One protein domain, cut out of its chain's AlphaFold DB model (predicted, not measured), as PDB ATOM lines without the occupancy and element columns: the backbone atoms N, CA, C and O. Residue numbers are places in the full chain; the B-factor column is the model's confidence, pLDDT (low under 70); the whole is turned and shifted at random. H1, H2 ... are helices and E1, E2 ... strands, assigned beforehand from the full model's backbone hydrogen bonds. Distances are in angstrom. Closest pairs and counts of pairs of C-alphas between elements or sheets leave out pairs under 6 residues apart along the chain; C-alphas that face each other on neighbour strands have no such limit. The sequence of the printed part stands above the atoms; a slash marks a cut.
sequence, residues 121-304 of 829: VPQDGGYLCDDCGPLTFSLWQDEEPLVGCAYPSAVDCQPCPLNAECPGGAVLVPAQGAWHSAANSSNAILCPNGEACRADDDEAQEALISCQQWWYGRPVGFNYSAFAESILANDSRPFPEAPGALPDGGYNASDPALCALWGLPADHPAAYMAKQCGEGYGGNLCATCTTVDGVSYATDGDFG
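AT A GLANCE: This is residues 121 to 304 of the 829 residues of an uncharacterized protein of Gonium pectorale (UniProt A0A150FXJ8). Little regular structure: an elongated, loop-built body has helix H1 and short H3 packed near its middle, a small E1-E2 hairpin toward one end, strand E3 toward the other, and H2 off to one side. The 184 printed residues include three named helices and three named strands, ordered E1, E2, H1, H2, H3, E3. The class is mixed, with 44 residues in named elements. It is compact, radius of gyration of the C-alphas 18.1 A, spanning 60 by 40 by 24 A.

HOW THE PARTS SIT: E1, residues 121 to 123, and E2, residues 128 to 131, form an antiparallel hairpin; N 121 and O 130, 2.9 A apart, are within hydrogen-bond range. H1, residues 202 to 217, touches H3, residues 272 to 275, with residues 204 to 211 alone; the closest C-alphas, of Leu 208 and Lys 275, are 7.1 A apart. H2, residues 224 to 233, is apart from both. E3, residues 295 to 301, pairs with no named strand. Every O i to N i+4 pair is within hydrogen-bond range in H1 and H2; H3 is too short for one.

IN THESE COORDINATES: E1 begins at C-alpha 121 (-36.313, -31.477, -5.831). H1 measures 22.2 A, H2 14.1 A. E3, 18.2 A, ends at C-alpha 301 (-14.182, -14.241, -41.406).

THE WHOLE: The farthest C-alphas, of Gly 148 and Asp 300, are 61.0 A apart. The printed part has no cut. Links E2 to H1, H2 to H3 and H3 to E3 are long. Residues 153 and 300 to 302 have pLDDT under 70.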
ATOM      1  N   VAL A 121     -35.121 -32.185  -6.315       93.00
ATOM      2  CA  VAL A 121     -36.313 -31.477  -5.831       93.00
ATOM      3  C   VAL A 121     -36.971 -32.234  -4.666       93.00
ATOM      4  O   VAL A 121     -36.904 -33.467  -4.621       93.00
ATOM      5  N   PRO A 122     -37.588 -31.531  -3.696       91.75
ATOM      6  CA  PRO A 122     -38.193 -32.149  -2.521       91.75
ATOM      7  C   PRO A 122     -39.538 -32.815  -2.860       91.75
ATOM      8  O   PRO A 122     -40.551 -32.148  -3.064       91.75
ATOM      9  N   GLN A 123     -39.561 -34.147  -2.857       88.00
ATOM     10  CA  GLN A 123     -40.744 -34.987  -3.066       88.00
ATOM     11  C   GLN A 123     -41.328 -35.518  -1.743       88.00
ATOM     12  O   GLN A 123     -40.745 -35.362  -0.666       88.00
ATOM     13  N   ASP A 124     -42.527 -36.111  -1.807       85.25
ATOM     14  CA  ASP A 124     -43.286 -36.641  -0.655       85.25
ATOM     15  C   ASP A 124     -43.506 -35.630   0.494       85.25
ATOM     16  O   ASP A 124     -43.662 -36.003   1.659       85.25
ATOM     17  N   GLY A 125     -43.521 -34.328   0.182       77.62
ATOM     18  CA  GLY A 125     -43.604 -33.250   1.176       77.62
ATOM     19  C   GLY A 125     -42.267 -32.895   1.839       77.62
ATOM     20  O   GLY A 125     -42.267 -32.253   2.887       77.62
ATOM     21  N   GLY A 126     -41.140 -33.303   1.248       82.12
ATOM     22  CA  GLY A 126     -39.788 -32.958   1.695       82.12
ATOM     23  C   GLY A 126     -39.015 -34.066   2.413       82.12
ATOM     24  O   GLY A 126     -37.915 -33.813   2.900       82.12
ATOM     25  N   TYR A 127     -39.570 -35.281   2.490       85.56
ATOM     26  CA  TYR A 127     -38.902 -36.452   3.082       85.56
ATOM     27  C   TYR A 127     -38.053 -37.248   2.076       85.56
ATOM     28  O   TYR A 127     -37.363 -38.188   2.469       85.56
ATOM     29  N   LEU A 128     -38.126 -36.893   0.793       87.75
ATOM     30  CA  LEU A 128     -37.336 -37.458  -0.293       87.75
ATOM     31  C   LEU A 128     -36.769 -36.307  -1.131       87.75
ATOM     32  O   LEU A 128     -37.493 -35.367  -1.446       87.75
ATOM     33  N   CYS A 129     -35.497 -36.392  -1.508       90.75
ATOM     34  CA  CYS A 129     -34.917 -35.574  -2.569       90.75
ATOM     35  C   CYS A 129     -34.815 -36.473  -3.801       90.75
ATOM     36  O   CYS A 129     -34.145 -37.504  -3.727       90.75
ATOM     37  N   ASP A 130     -35.509 -36.123  -4.882       92.69
ATOM     38  CA  ASP A 130     -35.547 -36.912  -6.119       92.69
ATOM     39  C   ASP A 130     -34.800 -36.175  -7.237       92.69
ATOM     40  O   ASP A 130     -34.874 -34.945  -7.319       92.69
ATOM     41  N   ASP A 131     -34.046 -36.902  -8.061       93.19
ATOM     42  CA  ASP A 131     -33.216 -36.327  -9.128       93.19
ATOM     43  C   ASP A 131     -34.080 -35.936 -10.341       93.19
ATOM     44  O   ASP A 131     -34.922 -36.713 -10.795       93.19
ATOM     45  N   CYS A 132     -33.860 -34.750 -10.921       95.38
ATOM     46  CA  CYS A 132     -34.598 -34.344 -12.122       95.38
ATOM     47  C   CYS A 132     -34.347 -35.305 -13.300       95.38
ATOM     48  O   CYS A 132     -33.205 -35.613 -13.641       95.38
ATOM     49  N   GLY A 133     -35.425 -35.770 -13.940       94.81
ATOM     50  CA  GLY A 133     -35.362 -36.723 -15.050       94.81
ATOM     51  C   GLY A 133     -34.799 -36.134 -16.356       94.81
ATOM     52  O   GLY A 133     -34.645 -34.916 -16.474       94.81
ATOM     53  N   PRO A 134     -34.528 -36.974 -17.371       94.25
ATOM     54  CA  PRO A 134     -33.995 -36.522 -18.656       94.25
ATOM     55  C   PRO A 134     -34.923 -35.509 -19.338       94.25
ATOM     56  O   PRO A 134     -36.146 -35.596 -19.223       94.25
ATOM     57  N   LEU A 135     -34.329 -34.558 -20.068       93.19
ATOM     58  CA  LEU A 135     -34.982 -33.359 -20.620       93.19
ATOM     59  C   LEU A 135     -35.521 -32.376 -19.560       93.19
ATOM     60  O   LEU A 135     -36.199 -31.409 -19.916       93.19
ATOM     61  N   THR A 136     -35.185 -32.566 -18.281       94.88
ATOM     62  CA  THR A 136     -35.452 -31.608 -17.199       94.88
ATOM     63  C   THR A 136     -34.209 -31.387 -16.340       94.88
ATOM     64  O   THR A 136     -33.280 -32.195 -16.359       94.88
ATOM     65  N   PHE A 137     -34.174 -30.282 -15.599       94.69
ATOM     66  CA  PHE A 137     -33.061 -29.942 -14.716       94.69
ATOM     67  C   PHE A 137     -33.509 -29.049 -13.548       94.69
ATOM     68  O   PHE A 137     -34.579 -28.437 -13.588       94.69
ATOM     69  N   SER A 138     -32.678 -28.936 -12.512       93.44
ATOM     70  CA  SER A 138     -32.855 -27.960 -11.432       93.44
ATOM     71  C   SER A 138     -31.519 -27.349 -11.013       93.44
ATOM     72  O   SER A 138     -30.577 -28.062 -10.675       93.44
ATOM     73  N   LEU A 139     -31.449 -26.017 -10.991       92.12
ATOM     74  CA  LEU A 139     -30.324 -25.256 -10.429       92.12
ATOM     75  C   LEU A 139     -30.636 -24.680  -9.039       92.12
ATOM     76  O   LEU A 139     -29.855 -23.891  -8.506       92.12
ATOM     77  N   TRP A 140     -31.778 -25.059  -8.455       90.69
ATOM     78  CA  TRP A 140     -32.142 -24.671  -7.097       90.69
ATOM     79  C   TRP A 140     -31.128 -25.218  -6.083       90.69
ATOM     80  O   TRP A 140     -30.587 -26.314  -6.244       90.69
ATOM     81  N   GLN A 141     -30.862 -24.425  -5.044       88.44
ATOM     82  CA  GLN A 141     -29.905 -24.742  -3.990       88.44
ATOM     83  C   GLN A 141     -30.623 -24.661  -2.648       88.44
ATOM     84  O   GLN A 141     -31.246 -23.653  -2.316       88.44
ATOM     85  N   ASP A 142     -30.547 -25.741  -1.879       86.62
ATOM     86  CA  ASP A 142     -31.349 -25.943  -0.678       86.62
ATOM     87  C   ASP A 142     -30.719 -25.286   0.573       86.62
ATOM     88  O   ASP A 142     -30.547 -25.904   1.628       86.62
ATOM     89  N   GLU A 143     -30.331 -24.014   0.443       82.88
ATOM     90  CA  GLU A 143     -29.594 -23.252   1.465       82.88
ATOM     91  C   GLU A 143     -30.503 -22.610   2.529       82.88
ATOM     92  O   GLU A 143     -30.100 -22.467   3.684       82.88
ATOM     93  N   GLU A 144     -31.740 -22.236   2.179       80.69
ATOM     94  CA  GLU A 144     -32.648 -21.530   3.096       80.69
ATOM     95  C   GLU A 144     -33.176 -22.440   4.228       80.69
ATOM     96  O   GLU A 144     -33.492 -23.609   3.987       80.69
ATOM     97  N   PRO A 145     -33.318 -21.949   5.475       78.75
ATOM     98  CA  PRO A 145     -33.892 -22.732   6.569       78.75
ATOM     99  C   PRO A 145     -35.392 -22.996   6.355       78.75
ATOM    100  O   PRO A 145     -36.124 -22.129   5.881       78.75
ATOM    101  N   LEU A 146     -35.873 -24.178   6.757       83.69
ATOM    102  CA  LEU A 146     -37.284 -24.555   6.609       83.69
ATOM    103  C   LEU A 146     -38.202 -23.642   7.435       83.69
ATOM    104  O   LEU A 146     -38.117 -23.594   8.663       83.69
ATOM    105  N   VAL A 147     -39.143 -22.972   6.771       80.56
ATOM    106  CA  VAL A 147     -40.145 -22.120   7.424       80.56
ATOM    107  C   VAL A 147     -41.403 -22.944   7.683       80.56
ATOM    108  O   VAL A 147     -42.067 -23.394   6.754       80.56
ATOM    109  N   GLY A 148     -41.737 -23.164   8.958       80.94
ATOM    110  CA  GLY A 148     -42.923 -23.942   9.341       80.94
ATOM    111  C   GLY A 148     -42.860 -25.424   8.950       80.94
ATOM    112  O   GLY A 148     -43.905 -26.046   8.790       80.94
ATOM    113  N   CYS A 149     -41.650 -25.978   8.793       84.38
ATOM    114  CA  CYS A 149     -41.409 -27.369   8.392       84.38
ATOM    115  C   CYS A 149     -42.020 -27.751   7.032       84.38
ATOM    116  O   CYS A 149     -42.494 -28.869   6.843       84.38
ATOM    117  N   ALA A 150     -41.972 -26.819   6.079       83.25
ATOM    118  CA  ALA A 150     -42.258 -27.054   4.670       83.25
ATOM    119  C   ALA A 150     -41.134 -26.477   3.794       83.25
ATOM    120  O   ALA A 150     -40.474 -25.506   4.172       83.25
ATOM    121  N   TYR A 151     -40.941 -27.067   2.614       84.81
ATOM    122  CA  TYR A 151     -40.151 -26.471   1.534       84.81
ATOM    123  C   TYR A 151     -40.982 -25.407   0.785       84.81
ATOM    124  O   TYR A 151     -42.217 -25.436   0.863       84.81
ATOM    125  N   PRO A 152     -40.353 -24.477   0.040       82.00
ATOM    126  CA  PRO A 152     -41.078 -23.518  -0.790       82.00
ATOM    127  C   PRO A 152     -41.954 -24.228  -1.833       82.00
ATOM    128  O   PRO A 152     -41.517 -25.166  -2.495       82.00
ATOM    129  N   SER A 153     -43.193 -23.766  -2.024       69.50
ATOM    130  CA  SER A 153     -44.204 -24.429  -2.868       69.50
ATOM    131  C   SER A 153     -44.023 -24.201  -4.382       69.50
ATOM    132  O   SER A 153     -45.011 -24.025  -5.094       69.50
ATOM    133  N   ALA A 154     -42.778 -24.092  -4.848       70.81
ATOM    134  CA  ALA A 154     -42.413 -23.748  -6.227       70.81
ATOM    135  C   ALA A 154     -41.044 -24.338  -6.642       70.81
ATOM    136  O   ALA A 154     -40.353 -23.776  -7.490       70.81
ATOM    137  N   VAL A 155     -40.621 -25.435  -6.002       84.75
ATOM    138  CA  VAL A 155     -39.349 -26.119  -6.280       84.75
ATOM    139  C   VAL A 155     -39.617 -27.340  -7.162       84.75
ATOM    140  O   VAL A 155     -39.702 -28.466  -6.680       84.75
ATOM    141  N   ASP A 156     -39.765 -27.094  -8.463       89.44
ATOM    142  CA  ASP A 156     -40.036 -28.106  -9.490       89.44
ATOM    143  C   ASP A 156     -38.915 -28.158 -10.541       89.44
ATOM    144  O   ASP A 156     -38.312 -27.134 -10.882       89.44
ATOM    145  N   CYS A 157     -38.669 -29.344 -11.108       93.12
ATOM    146  CA  CYS A 157     -37.734 -29.524 -12.221       93.12
ATOM    147  C   CYS A 157     -38.208 -28.747 -13.457       93.12
ATOM    148  O   CYS A 157     -39.344 -28.900 -13.909       93.12
ATOM    149  N   GLN A 158     -37.328 -27.927 -14.026       93.88
ATOM    150  CA  GLN A 158     -37.628 -27.100 -15.191       93.88
ATOM    151  C   GLN A 158     -37.363 -27.872 -16.494       93.88
ATOM    152  O   GLN A 158     -36.430 -28.677 -16.543       93.88
ATOM    153  N   PRO A 159     -38.149 -27.648 -17.564       93.94
ATOM    154  CA  PRO A 159     -37.888 -28.249 -18.869       93.94
ATOM    155  C   PRO A 159     -36.592 -27.697 -19.474       93.94
ATOM    156  O   PRO A 159     -36.294 -26.509 -19.329       93.94
ATOM    157  N   CYS A 160     -35.840 -28.541 -20.179       93.62
ATOM    158  CA  CYS A 160     -34.590 -28.141 -20.825       93.62
ATOM    159  C   CYS A 160     -34.808 -26.971 -21.814       93.62
ATOM    160  O   CYS A 160     -35.748 -27.031 -22.617       93.62
ATOM    161  N   PRO A 161     -33.987 -25.900 -21.775       91.75
ATOM    162  CA  PRO A 161     -34.177 -24.741 -22.636       91.75
ATOM    163  C   PRO A 161     -33.737 -25.016 -24.083       91.75
ATOM    164  O   PRO A 161     -33.053 -25.992 -24.392       91.75
ATOM    165  N   LEU A 162     -34.138 -24.127 -24.995       87.12
ATOM    166  CA  LEU A 162     -33.750 -24.211 -26.404       87.12
ATOM    167  C   LEU A 162     -32.225 -24.112 -26.564       87.12
ATOM    168  O   LEU A 162     -31.576 -23.312 -25.898       87.12
ATOM    169  N   ASN A 163     -31.682 -24.902 -27.495       89.31
ATOM    170  CA  ASN A 163     -30.246 -25.036 -27.776       89.31
ATOM    171  C   ASN A 163     -29.395 -25.550 -26.596       89.31
ATOM    172  O   ASN A 163     -28.183 -25.349 -26.606       89.31
ATOM    173  N   ALA A 164     -29.998 -26.206 -25.601       92.56
ATOM    174  CA  ALA A 164     -29.301 -26.865 -24.498       92.56
ATOM    175  C   ALA A 164     -29.546 -28.381 -24.496       92.56
ATOM    176  O   ALA A 164     -30.488 -28.875 -25.121       92.56
ATOM    177  N   GLU A 165     -28.715 -29.108 -23.756       94.44
ATOM    178  CA  GLU A 165     -28.874 -30.531 -23.481       94.44
ATOM    179  C   GLU A 165     -28.884 -30.780 -21.965       94.44
ATOM    180  O   GLU A 165     -28.012 -30.316 -21.225       94.44
ATOM    181  N   CYS A 166     -29.902 -31.514 -21.508       95.19
ATOM    182  CA  CYS A 166     -30.161 -31.783 -20.096       95.19
ATOM    183  C   CYS A 166     -30.390 -33.292 -19.892       95.19
ATOM    184  O   CYS A 166     -31.527 -33.763 -20.018       95.19
ATOM    185  N   PRO A 167     -29.338 -34.082 -19.600       94.06
ATOM    186  CA  PRO A 167     -29.476 -35.515 -19.332       94.06
ATOM    187  C   PRO A 167     -30.191 -35.807 -17.999       94.06
ATOM    188  O   PRO A 167     -30.693 -36.913 -17.812       94.06
ATOM    189  N   GLY A 168     -30.260 -34.824 -17.096       93.38
ATOM    190  CA  GLY A 168     -30.962 -34.891 -15.815       93.38
ATOM    191  C   GLY A 168     -30.224 -34.150 -14.696       93.38
ATOM    192  O   GLY A 168     -29.127 -33.612 -14.882       93.38
ATOM    193  N   GLY A 169     -30.819 -34.144 -13.505       94.44
ATOM    194  CA  GLY A 169     -30.255 -33.539 -12.303       94.44
ATOM    195  C   GLY A 169     -30.010 -32.036 -12.458       94.44
ATOM    196  O   GLY A 169     -30.922 -31.264 -12.750       94.44
ATOM    197  N   ALA A 170     -28.767 -31.612 -12.232       93.69
ATOM    198  CA  ALA A 170     -28.327 -30.220 -12.375       93.69
ATOM    199  C   ALA A 170     -27.675 -29.921 -13.734       93.69
ATOM    200  O   ALA A 170     -27.243 -28.795 -13.966       93.69
ATOM    201  N   VAL A 171     -27.539 -30.930 -14.603       95.75
ATOM    202  CA  VAL A 171     -26.737 -30.821 -15.824       95.75
ATOM    203  C   VAL A 171     -27.497 -30.025 -16.877       95.75
ATOM    204  O   VAL A 171     -28.599 -30.394 -17.283       95.75
ATOM    205  N   LEU A 172     -26.865 -28.946 -17.317       94.94
ATOM    206  CA  LEU A 172     -27.369 -27.968 -18.261       94.94
ATOM    207  C   LEU A 172     -26.188 -27.468 -19.095       94.94
ATOM    208  O   LEU A 172     -25.550 -26.467 -18.763       94.94
ATOM    209  N   VAL A 173     -25.872 -28.186 -20.168       95.25
ATOM    210  CA  VAL A 173     -24.845 -27.768 -21.133       95.25
ATOM    211  C   VAL A 173     -25.516 -27.116 -22.346       95.25
ATOM    212  O   VAL A 173     -26.668 -27.443 -22.648       95.25
ATOM    213  N   PRO A 174     -24.844 -26.215 -23.083       95.19
ATOM    214  CA  PRO A 174     -25.281 -25.896 -24.436       95.19
ATOM    215  C   PRO A 174     -25.249 -27.165 -25.304       95.19
ATOM    216  O   PRO A 174     -24.452 -28.075 -25.076       95.19
ATOM    217  N   ALA A 175     -26.120 -27.233 -26.304       92.56
ATOM    218  CA  ALA A 175     -26.020 -28.219 -27.371       92.56
ATOM    219  C   ALA A 175     -24.868 -27.849 -28.324       92.56
ATOM    220  O   ALA A 175     -24.481 -26.682 -28.413       92.56
ATOM    221  N   GLN A 176     -24.373 -28.823 -29.089       91.44
ATOM    222  CA  GLN A 176     -23.352 -28.607 -30.120       91.44
ATOM    223  C   GLN A 176     -23.698 -27.414 -31.035       91.44
ATOM    224  O   GLN A 176     -24.832 -27.284 -31.518       91.44
ATOM    225  N   GLY A 177     -22.721 -26.531 -31.262       89.19
ATOM    226  CA  GLY A 177     -22.886 -25.281 -32.010       89.19
ATOM    227  C   GLY A 177     -23.497 -24.115 -31.215       89.19
ATOM    228  O   GLY A 177     -23.699 -23.038 -31.785       89.19
ATOM    229  N   ALA A 178     -23.787 -24.287 -29.922       91.94
ATOM    230  CA  ALA A 178     -24.269 -23.239 -29.020       91.94
ATOM    231  C   ALA A 178     -23.295 -22.968 -27.857       91.94
ATOM    232  O   ALA A 178     -22.354 -23.714 -27.609       91.94
ATOM    233  N   TRP A 179     -23.531 -21.870 -27.142       94.12
ATOM    234  CA  TRP A 179     -22.714 -21.388 -26.026       94.12
ATOM    235  C   TRP A 179     -23.603 -20.734 -24.963       94.12
ATOM    236  O   TRP A 179     -24.635 -20.147 -25.297       94.12
ATOM    237  N   HIS A 180     -23.200 -20.788 -23.692       94.00
ATOM    238  CA  HIS A 180     -23.873 -20.059 -22.607       94.00
ATOM    239  C   HIS A 180     -22.886 -19.341 -21.675       94.00
ATOM    240  O   HIS A 180     -21.728 -19.737 -21.535       94.00
ATOM    241  N   SER A 181     -23.353 -18.262 -21.039       91.12
ATOM    242  CA  SER A 181     -22.513 -17.277 -20.337       91.12
ATOM    243  C   SER A 181     -21.897 -17.738 -19.011       91.12
ATOM    244  O   SER A 181     -20.959 -17.107 -18.529       91.12
ATOM    245  N   ALA A 182     -22.392 -18.833 -18.437       91.06
ATOM    246  CA  ALA A 182     -21.856 -19.502 -17.254       91.06
ATOM    247  C   ALA A 182     -22.406 -20.933 -17.195       91.06
ATOM    248  O   ALA A 182     -23.494 -21.173 -17.709       91.06
ATOM    249  N   ALA A 183     -21.734 -21.852 -16.495       91.50
ATOM    250  CA  ALA A 183     -22.149 -23.261 -16.393       91.50
ATOM    251  C   ALA A 183     -23.546 -23.495 -15.772       91.50
ATOM    252  O   ALA A 183     -24.087 -24.589 -15.863       91.50
ATOM    253  N   ASN A 184     -24.131 -22.475 -15.141       91.75
ATOM    254  CA  ASN A 184     -25.491 -22.456 -14.601       91.75
ATOM    255  C   ASN A 184     -26.414 -21.445 -15.320       91.75
ATOM    256  O   ASN A 184     -27.499 -21.145 -14.832       91.75
ATOM    257  N   SER A 185     -26.009 -20.892 -16.465       92.62
ATOM    258  CA  SER A 185     -26.845 -19.988 -17.262       92.62
ATOM    259  C   SER A 185     -27.852 -20.792 -18.087       92.62
ATOM    260  O   SER A 185     -27.471 -21.622 -18.914       92.62
ATOM    261  N   SER A 186     -29.148 -20.529 -17.900       90.25
ATOM    262  CA  SER A 186     -30.228 -21.200 -18.642       90.25
ATOM    263  C   SER A 186     -30.478 -20.639 -20.047       90.25
ATOM    264  O   SER A 186     -31.501 -20.954 -20.653       90.25
ATOM    265  N   ASN A 187     -29.590 -19.778 -20.547       89.44
ATOM    266  CA  ASN A 187     -29.685 -19.138 -21.856       89.44
ATOM    267  C   ASN A 187     -28.598 -19.691 -22.793       89.44
ATOM    268  O   ASN A 187     -27.458 -19.228 -22.763       89.44
ATOM    269  N   ALA A 188     -28.946 -20.690 -23.610       90.88
ATOM    270  CA  ALA A 188     -28.043 -21.269 -24.602       90.88
ATOM    271  C   ALA A 188     -28.263 -20.634 -25.988       90.88
ATOM    272  O   ALA A 188     -29.345 -20.697 -26.581       90.88
ATOM    273  N   ILE A 189     -27.211 -20.004 -26.503       87.69
ATOM    274  CA  ILE A 189     -27.230 -19.146 -27.687       87.69
ATOM    275  C   ILE A 189     -26.482 -19.858 -28.817       87.69
ATOM    276  O   ILE A 189     -25.310 -20.192 -28.659       87.69
ATOM    277  N   LEU A 190     -27.130 -20.067 -29.967       86.31
ATOM    278  CA  LEU A 190     -26.460 -20.592 -31.165       86.31
ATOM    279  C   LEU A 190     -25.351 -19.637 -31.622       86.31
ATOM    280  O   LEU A 190     -25.580 -18.435 -31.794       86.31
ATOM    281  N   CYS A 191     -24.156 -20.174 -31.847       86.00
ATOM    282  CA  CYS A 191     -23.007 -19.376 -32.239       86.00
ATOM    283  C   CYS A 191     -23.088 -18.961 -33.721       86.00
ATOM    284  O   CYS A 191     -23.455 -19.775 -34.569       86.00
ATOM    285  N   PRO A 192     -22.698 -17.720 -34.084       76.62
ATOM    286  CA  PRO A 192     -22.670 -17.268 -35.481       76.62
ATOM    287  C   PRO A 192     -21.762 -18.093 -36.408       76.62
ATOM    288  O   PRO A 192     -21.919 -18.036 -37.625       76.62
ATOM    289  N   ASN A 193     -20.815 -18.829 -35.822       80.00
ATOM    290  CA  ASN A 193     -19.989 -19.847 -36.451       80.00
ATOM    291  C   ASN A 193     -20.113 -21.127 -35.603       80.00
ATOM    292  O   ASN A 193     -19.726 -21.116 -34.434       80.00
ATOM    293  N   GLY A 194     -20.653 -22.206 -36.176       83.56
ATOM    294  CA  GLY A 194     -20.851 -23.473 -35.466       83.56
ATOM    295  C   GLY A 194     -19.538 -24.162 -35.081       83.56
ATOM    296  O   GLY A 194     -19.432 -24.683 -33.975       83.56
ATOM    297  N   GLU A 195     -18.509 -24.099 -35.935       85.62
ATOM    298  CA  GLU A 195     -17.193 -24.708 -35.669       85.62
ATOM    299  C   GLU A 195     -16.511 -24.067 -34.441       85.62
ATOM    300  O   GLU A 195     -15.857 -24.753 -33.656       85.62
ATOM    301  N   ALA A 196     -16.725 -22.763 -34.213       88.88
ATOM    302  CA  ALA A 196     -16.192 -22.048 -33.048       88.88
ATOM    303  C   ALA A 196     -16.737 -22.583 -31.710       88.88
ATOM    304  O   ALA A 196     -16.027 -22.544 -30.704       88.88
ATOM    305  N   CYS A 197     -17.971 -23.099 -31.720       92.44
ATOM    306  CA  CYS A 197     -18.680 -23.682 -30.578       92.44
ATOM    307  C   CYS A 197     -18.969 -25.177 -30.797       92.44
ATOM    308  O   CYS A 197     -20.025 -25.675 -30.406       92.44
ATOM    309  N   ARG A 198     -18.030 -25.884 -31.446       89.50
ATOM    310  CA  ARG A 198     -17.986 -27.356 -31.487       89.50
ATOM    311  C   ARG A 198     -19.268 -28.017 -32.024       89.50
ATOM    312  O   ARG A 198     -19.794 -28.964 -31.447       89.50
ATOM    313  N   ALA A 199     -19.792 -27.499 -33.133       86.19
ATOM    314  CA  ALA A 199     -20.774 -28.229 -33.935       86.19
ATOM    315  C   ALA A 199     -20.171 -29.549 -34.464       86.19
ATOM    316  O   ALA A 199     -19.019 -29.556 -34.896       86.19
ATOM    317  N   ASP A 200     -20.960 -30.629 -34.447       84.19
ATOM    318  CA  ASP A 200     -20.584 -31.986 -34.880       84.19
ATOM    319  C   ASP A 200     -19.392 -32.616 -34.100       84.19
ATOM    320  O   ASP A 200     -18.670 -33.463 -34.629       84.19
ATOM    321  N   ASP A 201     -19.184 -32.219 -32.833       87.88
ATOM    322  CA  ASP A 201     -18.129 -32.703 -31.915       87.88
ATOM    323  C   ASP A 201     -18.747 -33.419 -30.692       87.88
ATOM    324  O   ASP A 201     -18.927 -32.847 -29.610       87.88
ATOM    325  N   ASP A 202     -19.108 -34.694 -30.882       90.00
ATOM    326  CA  ASP A 202     -19.707 -35.551 -29.843       90.00
ATOM    327  C   ASP A 202     -18.779 -35.740 -28.624       90.00
ATOM    328  O   ASP A 202     -19.242 -35.778 -27.483       90.00
ATOM    329  N   GLU A 203     -17.464 -35.827 -28.854       90.56
ATOM    330  CA  GLU A 203     -16.458 -36.106 -27.819       90.56
ATOM    331  C   GLU A 203     -16.330 -34.934 -26.832       90.56
ATOM    332  O   GLU A 203     -16.261 -35.134 -25.614       90.56
ATOM    333  N   ALA A 204     -16.360 -33.691 -27.323       89.25
ATOM    334  CA  ALA A 204     -16.388 -32.522 -26.451       89.25
ATOM    335  C   ALA A 204     -17.751 -32.301 -25.779       89.25
ATOM    336  O   ALA A 204     -17.787 -31.823 -24.642       89.25
ATOM    337  N   GLN A 205     -18.860 -32.672 -26.430       93.81
ATOM    338  CA  GLN A 205     -20.191 -32.614 -25.818       93.81
ATOM    339  C   GLN A 205     -20.266 -33.542 -24.591       93.81
ATOM    340  O   GLN A 205     -20.656 -33.104 -23.503       93.81
ATOM    341  N   GLU A 206     -19.789 -34.789 -24.712       93.06
ATOM    342  CA  GLU A 206     -19.692 -35.723 -23.582       93.06
ATOM    343  C   GLU A 206     -18.732 -35.211 -22.488       93.06
ATOM    344  O   GLU A 206     -19.020 -35.361 -21.295       93.06
ATOM    345  N   ALA A 207     -17.637 -34.530 -22.851       91.94
ATOM    346  CA  ALA A 207     -16.723 -33.915 -21.886       91.94
ATOM    347  C   ALA A 207     -17.357 -32.743 -21.103       91.94
ATOM    348  O   ALA A 207     -17.171 -32.646 -19.884       91.94
ATOM    349  N   LEU A 208     -18.143 -31.875 -21.756       93.81
ATOM    350  CA  LEU A 208     -18.887 -30.793 -21.091       93.81
ATOM    351  C   LEU A 208     -19.926 -31.353 -20.108       93.81
ATOM    352  O   LEU A 208     -20.021 -30.871 -18.974       93.81
ATOM    353  N   ILE A 209     -20.658 -32.393 -20.522       94.56
ATOM    354  CA  ILE A 209     -21.632 -33.114 -19.689       94.56
ATOM    355  C   ILE A 209     -20.934 -33.742 -18.478       94.56
ATOM    356  O   ILE A 209     -21.326 -33.483 -17.338       94.56
ATOM    357  N   SER A 210     -19.864 -34.507 -18.707       93.00
ATOM    358  CA  SER A 210     -19.093 -35.197 -17.663       93.00
ATOM    359  C   SER A 210     -18.503 -34.223 -16.639       93.00
ATOM    360  O   SER A 210     -18.537 -34.481 -15.433       93.00
ATOM    361  N   CYS A 211     -18.013 -33.069 -17.102       92.75
ATOM    362  CA  CYS A 211     -17.501 -32.015 -16.235       92.75
ATOM    363  C   CYS A 211     -18.586 -31.471 -15.293       92.75
ATOM    364  O   CYS A 211     -18.377 -31.423 -14.078       92.75
ATOM    365  N   GLN A 212     -19.765 -31.114 -15.817       94.06
ATOM    366  CA  GLN A 212     -20.872 -30.668 -14.968       94.06
ATOM    367  C   GLN A 212     -21.365 -31.777 -14.025       94.06
ATOM    368  O   GLN A 212     -21.569 -31.512 -12.841       94.06
ATOM    369  N   GLN A 213     -21.506 -33.018 -14.506       92.00
ATOM    370  CA  GLN A 213     -21.930 -34.166 -13.693       92.00
ATOM    371  C   GLN A 213     -21.035 -34.367 -12.465       92.00
ATOM    372  O   GLN A 213     -21.545 -34.439 -11.343       92.00
ATOM    373  N   TRP A 214     -19.708 -34.401 -12.644       89.62
ATOM    374  CA  TRP A 214     -18.785 -34.534 -11.515       89.62
ATOM    375  C   TRP A 214     -18.883 -33.336 -10.564       89.62
ATOM    376  O   TRP A 214     -18.969 -33.513  -9.347       89.62
ATOM    377  N   TRP A 215     -18.940 -32.112 -11.101       89.69
ATOM    378  CA  TRP A 215     -19.022 -30.909 -10.274       89.69
ATOM    379  C   TRP A 215     -20.312 -30.833  -9.456       89.69
ATOM    380  O   TRP A 215     -20.242 -30.459  -8.288       89.69
ATOM    381  N   TYR A 216     -21.477 -31.191  -9.995       90.50
ATOM    382  CA  TYR A 216     -22.723 -31.212  -9.216       90.50
ATOM    383  C   TYR A 216     -22.821 -32.436  -8.283       90.50
ATOM    384  O   TYR A 216     -23.399 -32.338  -7.202       90.50
ATOM    385  N   GLY A 217     -22.174 -33.557  -8.627       86.56
ATOM    386  CA  GLY A 217     -22.072 -34.751  -7.777       86.56
ATOM    387  C   GLY A 217     -21.074 -34.659  -6.608       86.56
ATOM    388  O   GLY A 217     -21.102 -35.530  -5.729       86.56
ATOM    389  N   ARG A 218     -20.213 -33.627  -6.586       86.44
ATOM    390  CA  ARG A 218     -19.030 -33.489  -5.711       86.44
ATOM    391  C   ARG A 218     -19.294 -33.673  -4.199       86.44
ATOM    392  O   ARG A 218     -20.407 -33.426  -3.727       86.44
ATOM    393  N   PRO A 219     -18.270 -34.045  -3.401       81.38
ATOM    394  CA  PRO A 219     -18.388 -34.137  -1.945       81.38
ATOM    395  C   PRO A 219     -18.823 -32.823  -1.275       81.38
ATOM    396  O   PRO A 219     -18.426 -31.727  -1.678       81.38
ATOM    397  N   VAL A 220     -19.603 -32.939  -0.196       75.69
ATOM    398  CA  VAL A 220     -20.006 -31.793   0.635       75.69
ATOM    399  C   VAL A 220     -18.760 -31.166   1.271       75.69
ATOM    400  O   VAL A 220     -17.929 -31.872   1.837       75.69
ATOM    401  N   GLY A 221     -18.626 -29.841   1.173       76.75
ATOM    402  CA  GLY A 221     -17.457 -29.106   1.671       76.75
ATOM    403  C   GLY A 221     -16.264 -29.026   0.706       76.75
ATOM    404  O   GLY A 221     -15.214 -28.523   1.102       76.75
ATOM    405  N   PHE A 222     -16.395 -29.479  -0.548       84.19
ATOM    406  CA  PHE A 222     -15.331 -29.358  -1.554       84.19
ATOM    407  C   PHE A 222     -14.917 -27.891  -1.797       84.19
ATOM    408  O   PHE A 222     -15.736 -27.058  -2.198       84.19
ATOM    409  N   ASN A 223     -13.633 -27.580  -1.589       88.38
ATOM    410  CA  ASN A 223     -13.085 -26.229  -1.718       88.38
ATOM    411  C   ASN A 223     -12.669 -25.922  -3.170       88.38
ATOM    412  O   ASN A 223     -11.568 -26.255  -3.607       88.38
ATOM    413  N   TYR A 224     -13.559 -25.251  -3.902       86.62
ATOM    414  CA  TYR A 224     -13.366 -24.918  -5.316       86.62
ATOM    415  C   TYR A 224     -12.242 -23.902  -5.580       86.62
ATOM    416  O   TYR A 224     -11.610 -23.985  -6.631       86.62
ATOM    417  N   SER A 225     -11.967 -22.959  -4.667       89.25
ATOM    418  CA  SER A 225     -10.904 -21.966  -4.884       89.25
ATOM    419  C   SER A 225      -9.526 -22.594  -4.703       89.25
ATOM    420  O   SER A 225      -8.659 -22.392  -5.544       89.25
ATOM    421  N   ALA A 226      -9.358 -23.452  -3.690       90.88
ATOM    422  CA  ALA A 226      -8.132 -24.229  -3.514       90.88
ATOM    423  C   ALA A 226      -7.869 -25.189  -4.693       90.88
ATOM    424  O   ALA A 226      -6.715 -25.405  -5.048       90.88
ATOM    425  N   PHE A 227      -8.915 -25.733  -5.329       90.56
ATOM    426  CA  PHE A 227      -8.779 -26.557  -6.538       90.56
ATOM    427  C   PHE A 227      -8.389 -25.733  -7.780       90.56
ATOM    428  O   PHE A 227      -7.531 -26.144  -8.559       90.56
ATOM    429  N   ALA A 228      -8.952 -24.533  -7.952       91.75
ATOM    430  CA  ALA A 228      -8.516 -23.617  -9.008       91.75
ATOM    431  C   ALA A 228      -7.051 -23.171  -8.806       91.75
ATOM    432  O   ALA A 228      -6.269 -23.158  -9.756       91.75
ATOM    433  N   GLU A 229      -6.652 -22.878  -7.565       92.75
ATOM    434  CA  GLU A 229      -5.264 -22.584  -7.193       92.75
ATOM    435  C   GLU A 229      -4.328 -23.779  -7.447       92.75
ATOM    436  O   GLU A 229      -3.229 -23.583  -7.963       92.75
ATOM    437  N   SER A 230      -4.755 -25.015  -7.158       92.69
ATOM    438  CA  SER A 230      -3.935 -26.216  -7.370       92.69
ATOM    439  C   SER A 230      -3.749 -26.557  -8.856       92.69
ATOM    440  O   SER A 230      -2.666 -26.990  -9.251       92.69
ATOM    441  N   ILE A 231      -4.743 -26.267  -9.707       92.69
ATOM    442  CA  ILE A 231      -4.594 -26.303 -11.173       92.69
ATOM    443  C   ILE A 231      -3.585 -25.245 -11.646       92.69
ATOM    444  O   ILE A 231      -2.672 -25.575 -12.401       92.69
ATOM    445  N   LEU A 232      -3.701 -23.994 -11.184       92.06
ATOM    446  CA  LEU A 232      -2.786 -22.905 -11.568       92.06
ATOM    447  C   LEU A 232      -1.342 -23.130 -11.074       92.06
ATOM    448  O   LEU A 232      -0.395 -22.679 -11.718       92.06
ATOM    449  N   ALA A 233      -1.167 -23.839  -9.956       91.81
ATOM    450  CA  ALA A 233       0.129 -24.268  -9.430       91.81
ATOM    451  C   ALA A 233       0.670 -25.564 -10.072       91.81
ATOM    452  O   ALA A 233       1.841 -25.889  -9.879       91.81
ATOM    453  N   ASN A 234      -0.163 -26.284 -10.832       91.81
ATOM    454  CA  ASN A 234       0.102 -27.618 -11.378       91.81
ATOM    455  C   ASN A 234       0.498 -28.672 -10.313       91.81
ATOM    456  O   ASN A 234       1.471 -29.407 -10.484       91.81
ATOM    457  N   ASP A 235      -0.256 -28.739  -9.212       91.19
ATOM    458  CA  ASP A 235      -0.101 -29.745  -8.149       91.19
ATOM    459  C   ASP A 235      -1.454 -30.419  -7.866       91.19
ATOM    460  O   ASP A 235      -2.376 -29.784  -7.356       91.19
ATOM    461  N   SER A 236      -1.586 -31.709  -8.186       88.69
ATOM    462  CA  SER A 236      -2.816 -32.482  -7.958       88.69
ATOM    463  C   SER A 236      -2.860 -33.215  -6.619       88.69
ATOM    464  O   SER A 236      -3.892 -33.776  -6.250       88.69
ATOM    465  N   ARG A 237      -1.787 -33.159  -5.820       88.50
ATOM    466  CA  ARG A 237      -1.701 -33.816  -4.502       88.50
ATOM    467  C   ARG A 237      -2.746 -33.345  -3.481       88.50
ATOM    468  O   ARG A 237      -3.116 -34.172  -2.648       88.50
ATOM    469  N   PRO A 238      -3.247 -32.089  -3.497       89.00
ATOM    470  CA  PRO A 238      -4.355 -31.685  -2.630       89.00
ATOM    471  C   PRO A 238      -5.706 -32.308  -3.025       89.00
ATOM    472  O   PRO A 238      -6.593 -32.403  -2.181       89.00
ATOM    473  N   PHE A 239      -5.864 -32.743  -4.283       88.25
ATOM    474  CA  PHE A 239      -7.110 -33.282  -4.841       88.25
ATOM    475  C   PHE A 239      -6.848 -34.505  -5.753       88.25
ATOM    476  O   PHE A 239      -7.128 -34.450  -6.953       88.25
ATOM    477  N   PRO A 240      -6.337 -35.629  -5.209       84.19
ATOM    478  CA  PRO A 240      -5.935 -36.798  -6.002       84.19
ATOM    479  C   PRO A 240      -7.113 -37.572  -6.620       84.19
ATOM    480  O   PRO A 240      -6.907 -38.414  -7.485       84.19
ATOM    481  N   GLU A 241      -8.344 -37.295  -6.179       82.94
ATOM    482  CA  GLU A 241      -9.591 -37.873  -6.706       82.94
ATOM    483  C   GLU A 241     -10.288 -36.950  -7.731       82.94
ATOM    484  O   GLU A 241     -11.412 -37.226  -8.157       82.94
ATOM    485  N   ALA A 242      -9.663 -35.830  -8.114       82.50
ATOM    486  CA  ALA A 242     -10.236 -34.893  -9.076       82.50
ATOM    487  C   ALA A 242     -10.037 -35.344 -10.542       82.50
ATOM    488  O   ALA A 242      -9.001 -35.927 -10.875       82.50
ATOM    489  N   PRO A 243     -10.982 -35.025 -11.450       83.62
ATOM    490  CA  PRO A 243     -10.841 -35.261 -12.882       83.62
ATOM    491  C   PRO A 243      -9.543 -34.662 -13.445       83.62
ATOM    492  O   PRO A 243      -9.200 -33.517 -13.148       83.62
ATOM    493  N   GLY A 244      -8.810 -35.447 -14.238       85.12
ATOM    494  CA  GLY A 244      -7.527 -35.046 -14.829       85.12
ATOM    495  C   GLY A 244      -6.315 -35.040 -13.880       85.12
ATOM    496  O   GLY A 244      -5.240 -34.606 -14.295       85.12
ATOM    497  N   ALA A 245      -6.442 -35.500 -12.627       88.56
ATOM    498  CA  ALA A 245      -5.298 -35.679 -11.727       88.56
ATOM    499  C   ALA A 245      -4.371 -36.813 -12.213       88.56
ATOM    500  O   ALA A 245      -4.812 -37.944 -12.430       88.56
ATOM    501  N   LEU A 246      -3.075 -36.520 -12.379       89.75
ATOM    502  CA  LEU A 246      -2.092 -37.464 -12.918       89.75
ATOM    503  C   LEU A 246      -1.329 -38.233 -11.814       89.75
ATOM    504  O   LEU A 246      -1.072 -37.681 -10.741       89.75
ATOM    505  N   PRO A 247      -0.877 -39.486 -12.066       86.94
ATOM    506  CA  PRO A 247      -0.162 -40.302 -11.070       86.94
ATOM    507  C   PRO A 247       1.201 -39.764 -10.597       86.94
ATOM    508  O   PRO A 247       1.761 -40.295  -9.639       86.94
ATOM    509  N   ASP A 248       1.762 -38.752 -11.261       87.62
ATOM    510  CA  ASP A 248       2.986 -38.050 -10.850       87.62
ATOM    511  C   ASP A 248       2.725 -36.909  -9.840       87.62
ATOM    512  O   ASP A 248       3.662 -36.354  -9.252       87.62
ATOM    513  N   GLY A 249       1.450 -36.596  -9.584       86.75
ATOM    514  CA  GLY A 249       1.014 -35.484  -8.748       86.75
ATOM    515  C   GLY A 249       0.894 -34.154  -9.494       86.75
ATOM    516  O   GLY A 249       0.847 -33.119  -8.835       86.75
ATOM    517  N   GLY A 250       0.863 -34.161 -10.831       90.62
ATOM    518  CA  GLY A 250       0.550 -32.996 -11.658       90.62
ATOM    519  C   GLY A 250      -0.852 -33.038 -12.276       90.62
ATOM    520  O   GLY A 250      -1.681 -33.905 -11.976       90.62
ATOM    521  N   TYR A 251      -1.084 -32.089 -13.176       91.12
ATOM    522  CA  TYR A 251      -2.241 -31.944 -14.053       91.12
ATOM    523  C   TYR A 251      -1.771 -31.725 -15.502       91.12
ATOM    524  O   TYR A 251      -0.687 -31.194 -15.754       91.12
ATOM    525  N   ASN A 252      -2.613 -32.065 -16.480       89.00
ATOM    526  CA  ASN A 252      -2.430 -31.653 -17.873       89.00
ATOM    527  C   ASN A 252      -3.526 -30.646 -18.255       89.00
ATOM    528  O   ASN A 252      -4.691 -31.012 -18.367       89.00
ATOM    529  N   ALA A 253      -3.158 -29.379 -18.478       83.81
ATOM    530  CA  ALA A 253      -4.112 -28.309 -18.795       83.81
ATOM    531  C   ALA A 253      -4.951 -28.586 -20.061       83.81
ATOM    532  O   ALA A 253      -6.110 -28.171 -20.129       83.81
ATOM    533  N   SER A 254      -4.382 -29.301 -21.036       81.00
ATOM    534  CA  SER A 254      -5.039 -29.650 -22.302       81.00
ATOM    535  C   SER A 254      -5.879 -30.932 -22.226       81.00
ATOM    536  O   SER A 254      -6.531 -31.285 -23.203       81.00
ATOM    537  N   ASP A 255      -5.888 -31.636 -21.089       86.62
ATOM    538  CA  ASP A 255      -6.702 -32.839 -20.887       86.62
ATOM    539  C   ASP A 255      -8.203 -32.476 -20.892       86.62
ATOM    540  O   ASP A 255      -8.605 -31.579 -20.139       86.62
ATOM    541  N   PRO A 256      -9.060 -33.115 -21.715       80.12
ATOM    542  CA  PRO A 256     -10.503 -32.876 -21.686       80.12
ATOM    543  C   PRO A 256     -11.139 -33.244 -20.336       80.12
ATOM    544  O   PRO A 256     -12.081 -32.568 -19.923       80.12
ATOM    545  N   ALA A 257     -10.601 -34.236 -19.615       85.06
ATOM    546  CA  ALA A 257     -11.086 -34.625 -18.295       85.06
ATOM    547  C   ALA A 257     -10.750 -33.584 -17.214       85.06
ATOM    548  O   ALA A 257     -11.486 -33.469 -16.235       85.06
ATOM    549  N   LEU A 258      -9.682 -32.791 -17.378       91.44
ATOM    550  CA  LEU A 258      -9.380 -31.698 -16.456       91.44
ATOM    551  C   LEU A 258     -10.282 -30.494 -16.750       91.44
ATOM    552  O   LEU A 258     -10.052 -29.729 -17.692       91.44
ATOM    553  N   CYS A 259     -11.304 -30.312 -15.916       91.06
ATOM    554  CA  CYS A 259     -12.302 -29.268 -16.103       91.06
ATOM    555  C   CYS A 259     -12.783 -28.666 -14.771       91.06
ATOM    556  O   CYS A 259     -13.187 -29.375 -13.845       91.06
ATOM    557  N   ALA A 260     -12.766 -27.334 -14.684       92.12
ATOM    558  CA  ALA A 260     -13.291 -26.561 -13.564       92.12
ATOM    559  C   ALA A 260     -14.393 -25.598 -14.025       92.12
ATOM    560  O   ALA A 260     -14.166 -24.751 -14.891       92.12
ATOM    561  N   LEU A 261     -15.579 -25.700 -13.414       91.19
ATOM    562  CA  LEU A 261     -16.705 -24.794 -13.682       91.19
ATOM    563  C   LEU A 261     -16.445 -23.353 -13.206       91.19
ATOM    564  O   LEU A 261     -17.003 -22.417 -13.771       91.19
ATOM    565  N   TRP A 262     -15.619 -23.178 -12.170       89.62
ATOM    566  CA  TRP A 262     -15.444 -21.912 -11.450       89.62
ATOM    567  C   TRP A 262     -13.981 -21.682 -11.042       89.62
ATOM    568  O   TRP A 262     -13.189 -22.618 -10.964       89.62
ATOM    569  N   GLY A 263     -13.630 -20.430 -10.728       87.88
ATOM    570  CA  GLY A 263     -12.357 -20.047 -10.095       87.88
ATOM    571  C   GLY A 263     -11.159 -19.859 -11.035       87.88
ATOM    572  O   GLY A 263     -10.262 -19.088 -10.706       87.88
ATOM    573  N   LEU A 264     -11.149 -20.495 -12.209       91.12
ATOM    574  CA  LEU A 264     -10.121 -20.276 -13.235       91.12
ATOM    575  C   LEU A 264     -10.448 -19.071 -14.144       91.12
ATOM    576  O   LEU A 264     -11.626 -18.765 -14.351       91.12
ATOM    577  N   PRO A 265      -9.433 -18.416 -14.746       87.88
ATOM    578  CA  PRO A 265      -9.634 -17.473 -15.849       87.88
ATOM    579  C   PRO A 265     -10.390 -18.121 -17.018       87.88
ATOM    580  O   PRO A 265     -10.140 -19.277 -17.355       87.88
ATOM    581  N   ALA A 266     -11.295 -17.378 -17.662       83.19
ATOM    582  CA  ALA A 266     -12.160 -17.909 -18.726       83.19
ATOM    583  C   ALA A 266     -11.414 -18.306 -20.020       83.19
ATOM    584  O   ALA A 266     -11.988 -18.975 -20.873       83.19
ATOM    585  N   ASP A 267     -10.151 -17.900 -20.161       81.31
ATOM    586  CA  ASP A 267      -9.217 -18.262 -21.233       81.31
ATOM    587  C   ASP A 267      -8.258 -19.411 -20.857       81.31
ATOM    588  O   ASP A 267      -7.450 -19.836 -21.683       81.31
ATOM    589  N   HIS A 268      -8.338 -19.949 -19.634       88.88
ATOM    590  CA  HIS A 268      -7.500 -21.064 -19.196       88.88
ATOM    591  C   HIS A 268      -7.994 -22.406 -19.788       88.88
ATOM    592  O   HIS A 268      -9.174 -22.711 -19.636       88.88
ATOM    593  N   PRO A 269      -7.138 -23.277 -20.369       89.06
ATOM    594  CA  PRO A 269      -7.571 -24.512 -21.053       89.06
ATOM    595  C   PRO A 269      -8.366 -25.531 -20.212       89.06
ATOM    596  O   PRO A 269      -9.087 -26.364 -20.762       89.06
ATOM    597  N   ALA A 270      -8.260 -25.464 -18.882       91.38
ATOM    598  CA  ALA A 270      -9.049 -26.270 -17.942       91.38
ATOM    599  C   ALA A 270     -10.341 -25.584 -17.439       91.38
ATOM    600  O   ALA A 270     -11.091 -26.183 -16.672       91.38
ATOM    601  N   ALA A 271     -10.617 -24.334 -17.817       92.25
ATOM    602  CA  ALA A 271     -11.855 -23.652 -17.449       92.25
ATOM    603  C   ALA A 271     -13.010 -24.122 -18.342       92.25
ATOM    604  O   ALA A 271     -12.878 -24.177 -19.564       92.25
ATOM    605  N   TYR A 272     -14.174 -24.389 -17.749       93.44
ATOM    606  CA  TYR A 272     -15.379 -24.810 -18.472       93.44
ATOM    607  C   TYR A 272     -15.760 -23.846 -19.617       93.44
ATOM    608  O   TYR A 272     -16.130 -24.276 -20.707       93.44
ATOM    609  N   MET A 273     -15.580 -22.537 -19.406       92.19
ATOM    610  CA  MET A 273     -15.821 -21.503 -20.424       92.19
ATOM    611  C   MET A 273     -14.891 -21.606 -21.643       92.19
ATOM    612  O   MET A 273     -15.297 -21.223 -22.737       92.19
ATOM    613  N   ALA A 274     -13.677 -22.141 -21.475       91.12
ATOM    614  CA  ALA A 274     -12.759 -22.420 -22.577       91.12
ATOM    615  C   ALA A 274     -13.074 -23.766 -23.254       91.12
ATOM    616  O   ALA A 274     -12.984 -23.858 -24.476       91.12
ATOM    617  N   LYS A 275     -13.496 -24.791 -22.491       91.62
ATOM    618  CA  LYS A 275     -13.888 -26.108 -23.037       91.62
ATOM    619  C   LYS A 275     -15.041 -26.011 -24.050       91.62
ATOM    620  O   LYS A 275     -15.033 -26.757 -25.023       91.62
ATOM    621  N   GLN A 276     -15.976 -25.067 -23.870       93.69
ATOM    622  CA  GLN A 276     -17.054 -24.781 -24.837       93.69
ATOM    623  C   GLN A 276     -16.545 -24.403 -26.246       93.69
ATOM    624  O   GLN A 276     -17.292 -24.521 -27.214       93.69
ATOM    625  N   CYS A 277     -15.297 -23.943 -26.380       93.50
ATOM    626  CA  CYS A 277     -14.769 -23.401 -27.628       93.50
ATOM    627  C   CYS A 277     -13.864 -24.382 -28.384       93.50
ATOM    628  O   CYS A 277     -13.118 -25.166 -27.787       93.50
ATOM    629  N   GLY A 278     -13.915 -24.308 -29.716       90.56
ATOM    630  CA  GLY A 278     -13.009 -25.018 -30.622       90.56
ATOM    631  C   GLY A 278     -11.560 -24.511 -30.547       90.56
ATOM    632  O   GLY A 278     -11.267 -23.479 -29.938       90.56
ATOM    633  N   GLU A 279     -10.630 -25.229 -31.181       89.06
ATOM    634  CA  GLU A 279      -9.208 -24.854 -31.174       89.06
ATOM    635  C   GLU A 279      -8.983 -23.469 -31.811       89.06
ATOM    636  O   GLU A 279      -9.502 -23.167 -32.883       89.06
ATOM    637  N   GLY A 280      -8.215 -22.603 -31.142       88.00
ATOM    638  CA  GLY A 280      -7.921 -21.247 -31.619       88.00
ATOM    639  C   GLY A 280      -9.035 -20.216 -31.396       88.00
ATOM    640  O   GLY A 280      -8.808 -19.026 -31.640       88.00
ATOM    641  N   TYR A 281     -10.197 -20.636 -30.894       90.81
ATOM    642  CA  TYR A 281     -11.321 -19.784 -30.498       90.81
ATOM    643  C   TYR A 281     -11.307 -19.494 -28.982       90.81
ATOM    644  O   TYR A 281     -10.417 -19.945 -28.255       90.81
ATOM    645  N   GLY A 282     -12.261 -18.694 -28.495       90.25
ATOM    646  CA  GLY A 282     -12.381 -18.347 -27.074       90.25
ATOM    647  C   GLY A 282     -13.155 -17.055 -26.798       90.25
ATOM    648  O   GLY A 282     -13.483 -16.292 -27.710       90.25
ATOM    649  N   GLY A 283     -13.422 -16.780 -25.519       87.38
ATOM    650  CA  GLY A 283     -14.230 -15.635 -25.083       87.38
ATOM    651  C   GLY A 283     -15.734 -15.830 -25.315       87.38
ATOM    652  O   GLY A 283     -16.200 -16.938 -25.575       87.38
ATOM    653  N   ASN A 284     -16.508 -14.747 -25.215       89.50
ATOM    654  CA  ASN A 284     -17.967 -14.802 -25.363       89.50
ATOM    655  C   ASN A 284     -18.388 -15.255 -26.776       89.50
ATOM    656  O   ASN A 284     -17.832 -14.760 -27.760       89.50
ATOM    657  N   LEU A 285     -19.363 -16.174 -26.883       88.50
ATOM    658  CA  LEU A 285     -19.731 -16.890 -28.128       88.50
ATOM    659  C   LEU A 285     -18.530 -17.528 -28.861       88.50
ATOM    660  O   LEU A 285     -18.548 -17.659 -30.084       88.50
ATOM    661  N   CYS A 286     -17.443 -17.823 -28.140       91.62
ATOM    662  CA  CYS A 286     -16.159 -18.252 -28.702       91.62
ATOM    663  C   CYS A 286     -15.589 -17.301 -29.782       91.62
ATOM    664  O   CYS A 286     -14.693 -17.664 -30.543       91.62
ATOM    665  N   ALA A 287     -16.067 -16.053 -29.830       87.62
ATOM    666  CA  ALA A 287     -15.911 -15.123 -30.947       87.62
ATOM    667  C   ALA A 287     -14.554 -14.392 -31.013       87.62
ATOM    668  O   ALA A 287     -14.430 -13.391 -31.724       87.62
ATOM    669  N   THR A 288     -13.543 -14.821 -30.250       87.12
ATOM    670  CA  THR A 288     -12.230 -14.162 -30.195       87.12
ATOM    671  C   THR A 288     -11.084 -15.149 -30.417       87.12
ATOM    672  O   THR A 288     -11.039 -16.210 -29.805       87.12
ATOM    673  N   CYS A 289     -10.135 -14.798 -31.292       87.75
ATOM    674  CA  CYS A 289      -9.069 -15.718 -31.690       87.75
ATOM    675  C   CYS A 289      -7.921 -15.750 -30.667       87.75
ATOM    676  O   CYS A 289      -7.218 -14.752 -30.455       87.75
ATOM    677  N   THR A 290      -7.701 -16.907 -30.054       87.56
ATOM    678  CA  THR A 290      -6.743 -17.139 -28.963       87.56
ATOM    679  C   THR A 290      -5.365 -17.566 -29.499       87.56
ATOM    680  O   THR A 290      -5.015 -17.305 -30.656       87.56
ATOM    681  N   THR A 291      -4.513 -18.125 -28.642       85.06
ATOM    682  CA  THR A 291      -3.200 -18.673 -29.001       85.06
ATOM    683  C   THR A 291      -3.108 -20.051 -28.354       85.06
ATOM    684  O   THR A 291      -3.188 -20.136 -27.132       85.06
ATOM    685  N   VAL A 292      -2.940 -21.107 -29.150       83.38
ATOM    686  CA  VAL A 292      -2.909 -22.509 -28.694       83.38
ATOM    687  C   VAL A 292      -1.568 -23.119 -29.093       83.38
ATOM    688  O   VAL A 292      -1.098 -22.878 -30.200       83.38
ATOM    689  N   ASP A 293      -0.902 -23.822 -28.173       80.88
ATOM    690  CA  ASP A 293       0.370 -24.539 -28.379       80.88
ATOM    691  C   ASP A 293       1.470 -23.756 -29.130       80.88
ATOM    692  O   ASP A 293       2.283 -24.289 -29.886       80.88
ATOM    693  N   GLY A 294       1.518 -22.438 -28.901       78.00
ATOM    694  CA  GLY A 294       2.478 -21.524 -29.526       78.00
ATOM    695  C   GLY A 294       2.100 -21.038 -30.933       78.00
ATOM    696  O   GLY A 294       2.831 -20.230 -31.508       78.00
ATOM    697  N   VAL A 295       0.951 -21.457 -31.466       83.75
ATOM    698  CA  VAL A 295       0.333 -20.944 -32.695       83.75
ATOM    699  C   VAL A 295      -0.670 -19.846 -32.332       83.75
ATOM    700  O   VAL A 295      -1.621 -20.061 -31.586       83.75
ATOM    701  N   SER A 296      -0.468 -18.635 -32.857       85.50
ATOM    702  CA  SER A 296      -1.473 -17.568 -32.744       85.50
ATOM    703  C   SER A 296      -2.545 -17.762 -33.807       85.50
ATOM    704  O   SER A 296      -2.213 -17.882 -34.985       85.50
ATOM    705  N   TYR A 297      -3.811 -17.691 -33.408       86.50
ATOM    706  CA  TYR A 297      -4.945 -17.624 -34.323       86.50
ATOM    707  C   TYR A 297      -5.384 -16.166 -34.541       86.50
ATOM    708  O   TYR A 297      -5.144 -15.299 -33.687       86.50
ATOM    709  N   ALA A 298      -5.998 -15.891 -35.694       82.69
ATOM    710  CA  ALA A 298      -6.449 -14.568 -36.125       82.69
ATOM    711  C   ALA A 298      -7.685 -14.633 -37.040       82.69
ATOM    712  O   ALA A 298      -7.948 -15.657 -37.666       82.69
ATOM    713  N   THR A 299      -8.438 -13.532 -37.133       77.06
ATOM    714  CA  THR A 299      -9.744 -13.495 -37.820       77.06
ATOM    715  C   THR A 299      -9.633 -13.548 -39.350       77.06
ATOM    716  O   THR A 299      -9.007 -12.689 -39.975       77.06
ATOM    717  N   ASP A 300     -10.291 -14.539 -39.956       67.19
ATOM    718  CA  ASP A 300     -10.366 -14.785 -41.407       67.19
ATOM    719  C   ASP A 300     -11.794 -14.713 -41.984       67.19
ATOM    720  O   ASP A 300     -11.974 -14.683 -43.202       67.19
ATOM    721  N   GLY A 301     -12.793 -14.586 -41.107       63.03
ATOM    722  CA  GLY A 301     -14.182 -14.241 -41.406       63.03
ATOM    723  C   GLY A 301     -14.809 -13.441 -40.259       63.03
ATOM    724  O   GLY A 301     -14.181 -13.241 -39.214       63.03
ATOM    725  N   ASP A 302     -16.056 -12.999 -40.422       66.25
ATOM    726  CA  ASP A 302     -16.868 -12.609 -39.263       66.25
ATOM    727  C   ASP A 302     -17.071 -13.880 -38.410       66.25
ATOM    728  O   ASP A 302     -17.617 -14.860 -38.905       66.25
ATOM    729  N   PHE A 303     -16.602 -13.884 -37.155       73.19
ATOM    730  CA  PHE A 303     -16.620 -15.043 -36.234       73.19
ATOM    731  C   PHE A 303     -15.774 -16.273 -36.646       73.19
ATOM    732  O   PHE A 303     -15.839 -17.303 -35.976       73.19
ATOM    733  N   GLY A 304     -14.950 -16.173 -37.693       80.44
ATOM    734  CA  GLY A 304     -13.952 -17.189 -38.069       80.44
ATOM    735  C   GLY A 304     -12.562 -16.882 -37.504       80.44
ATOM    736  O   GLY A 304     -12.182 -15.707 -37.421       80.44
TER     737      GLY A 304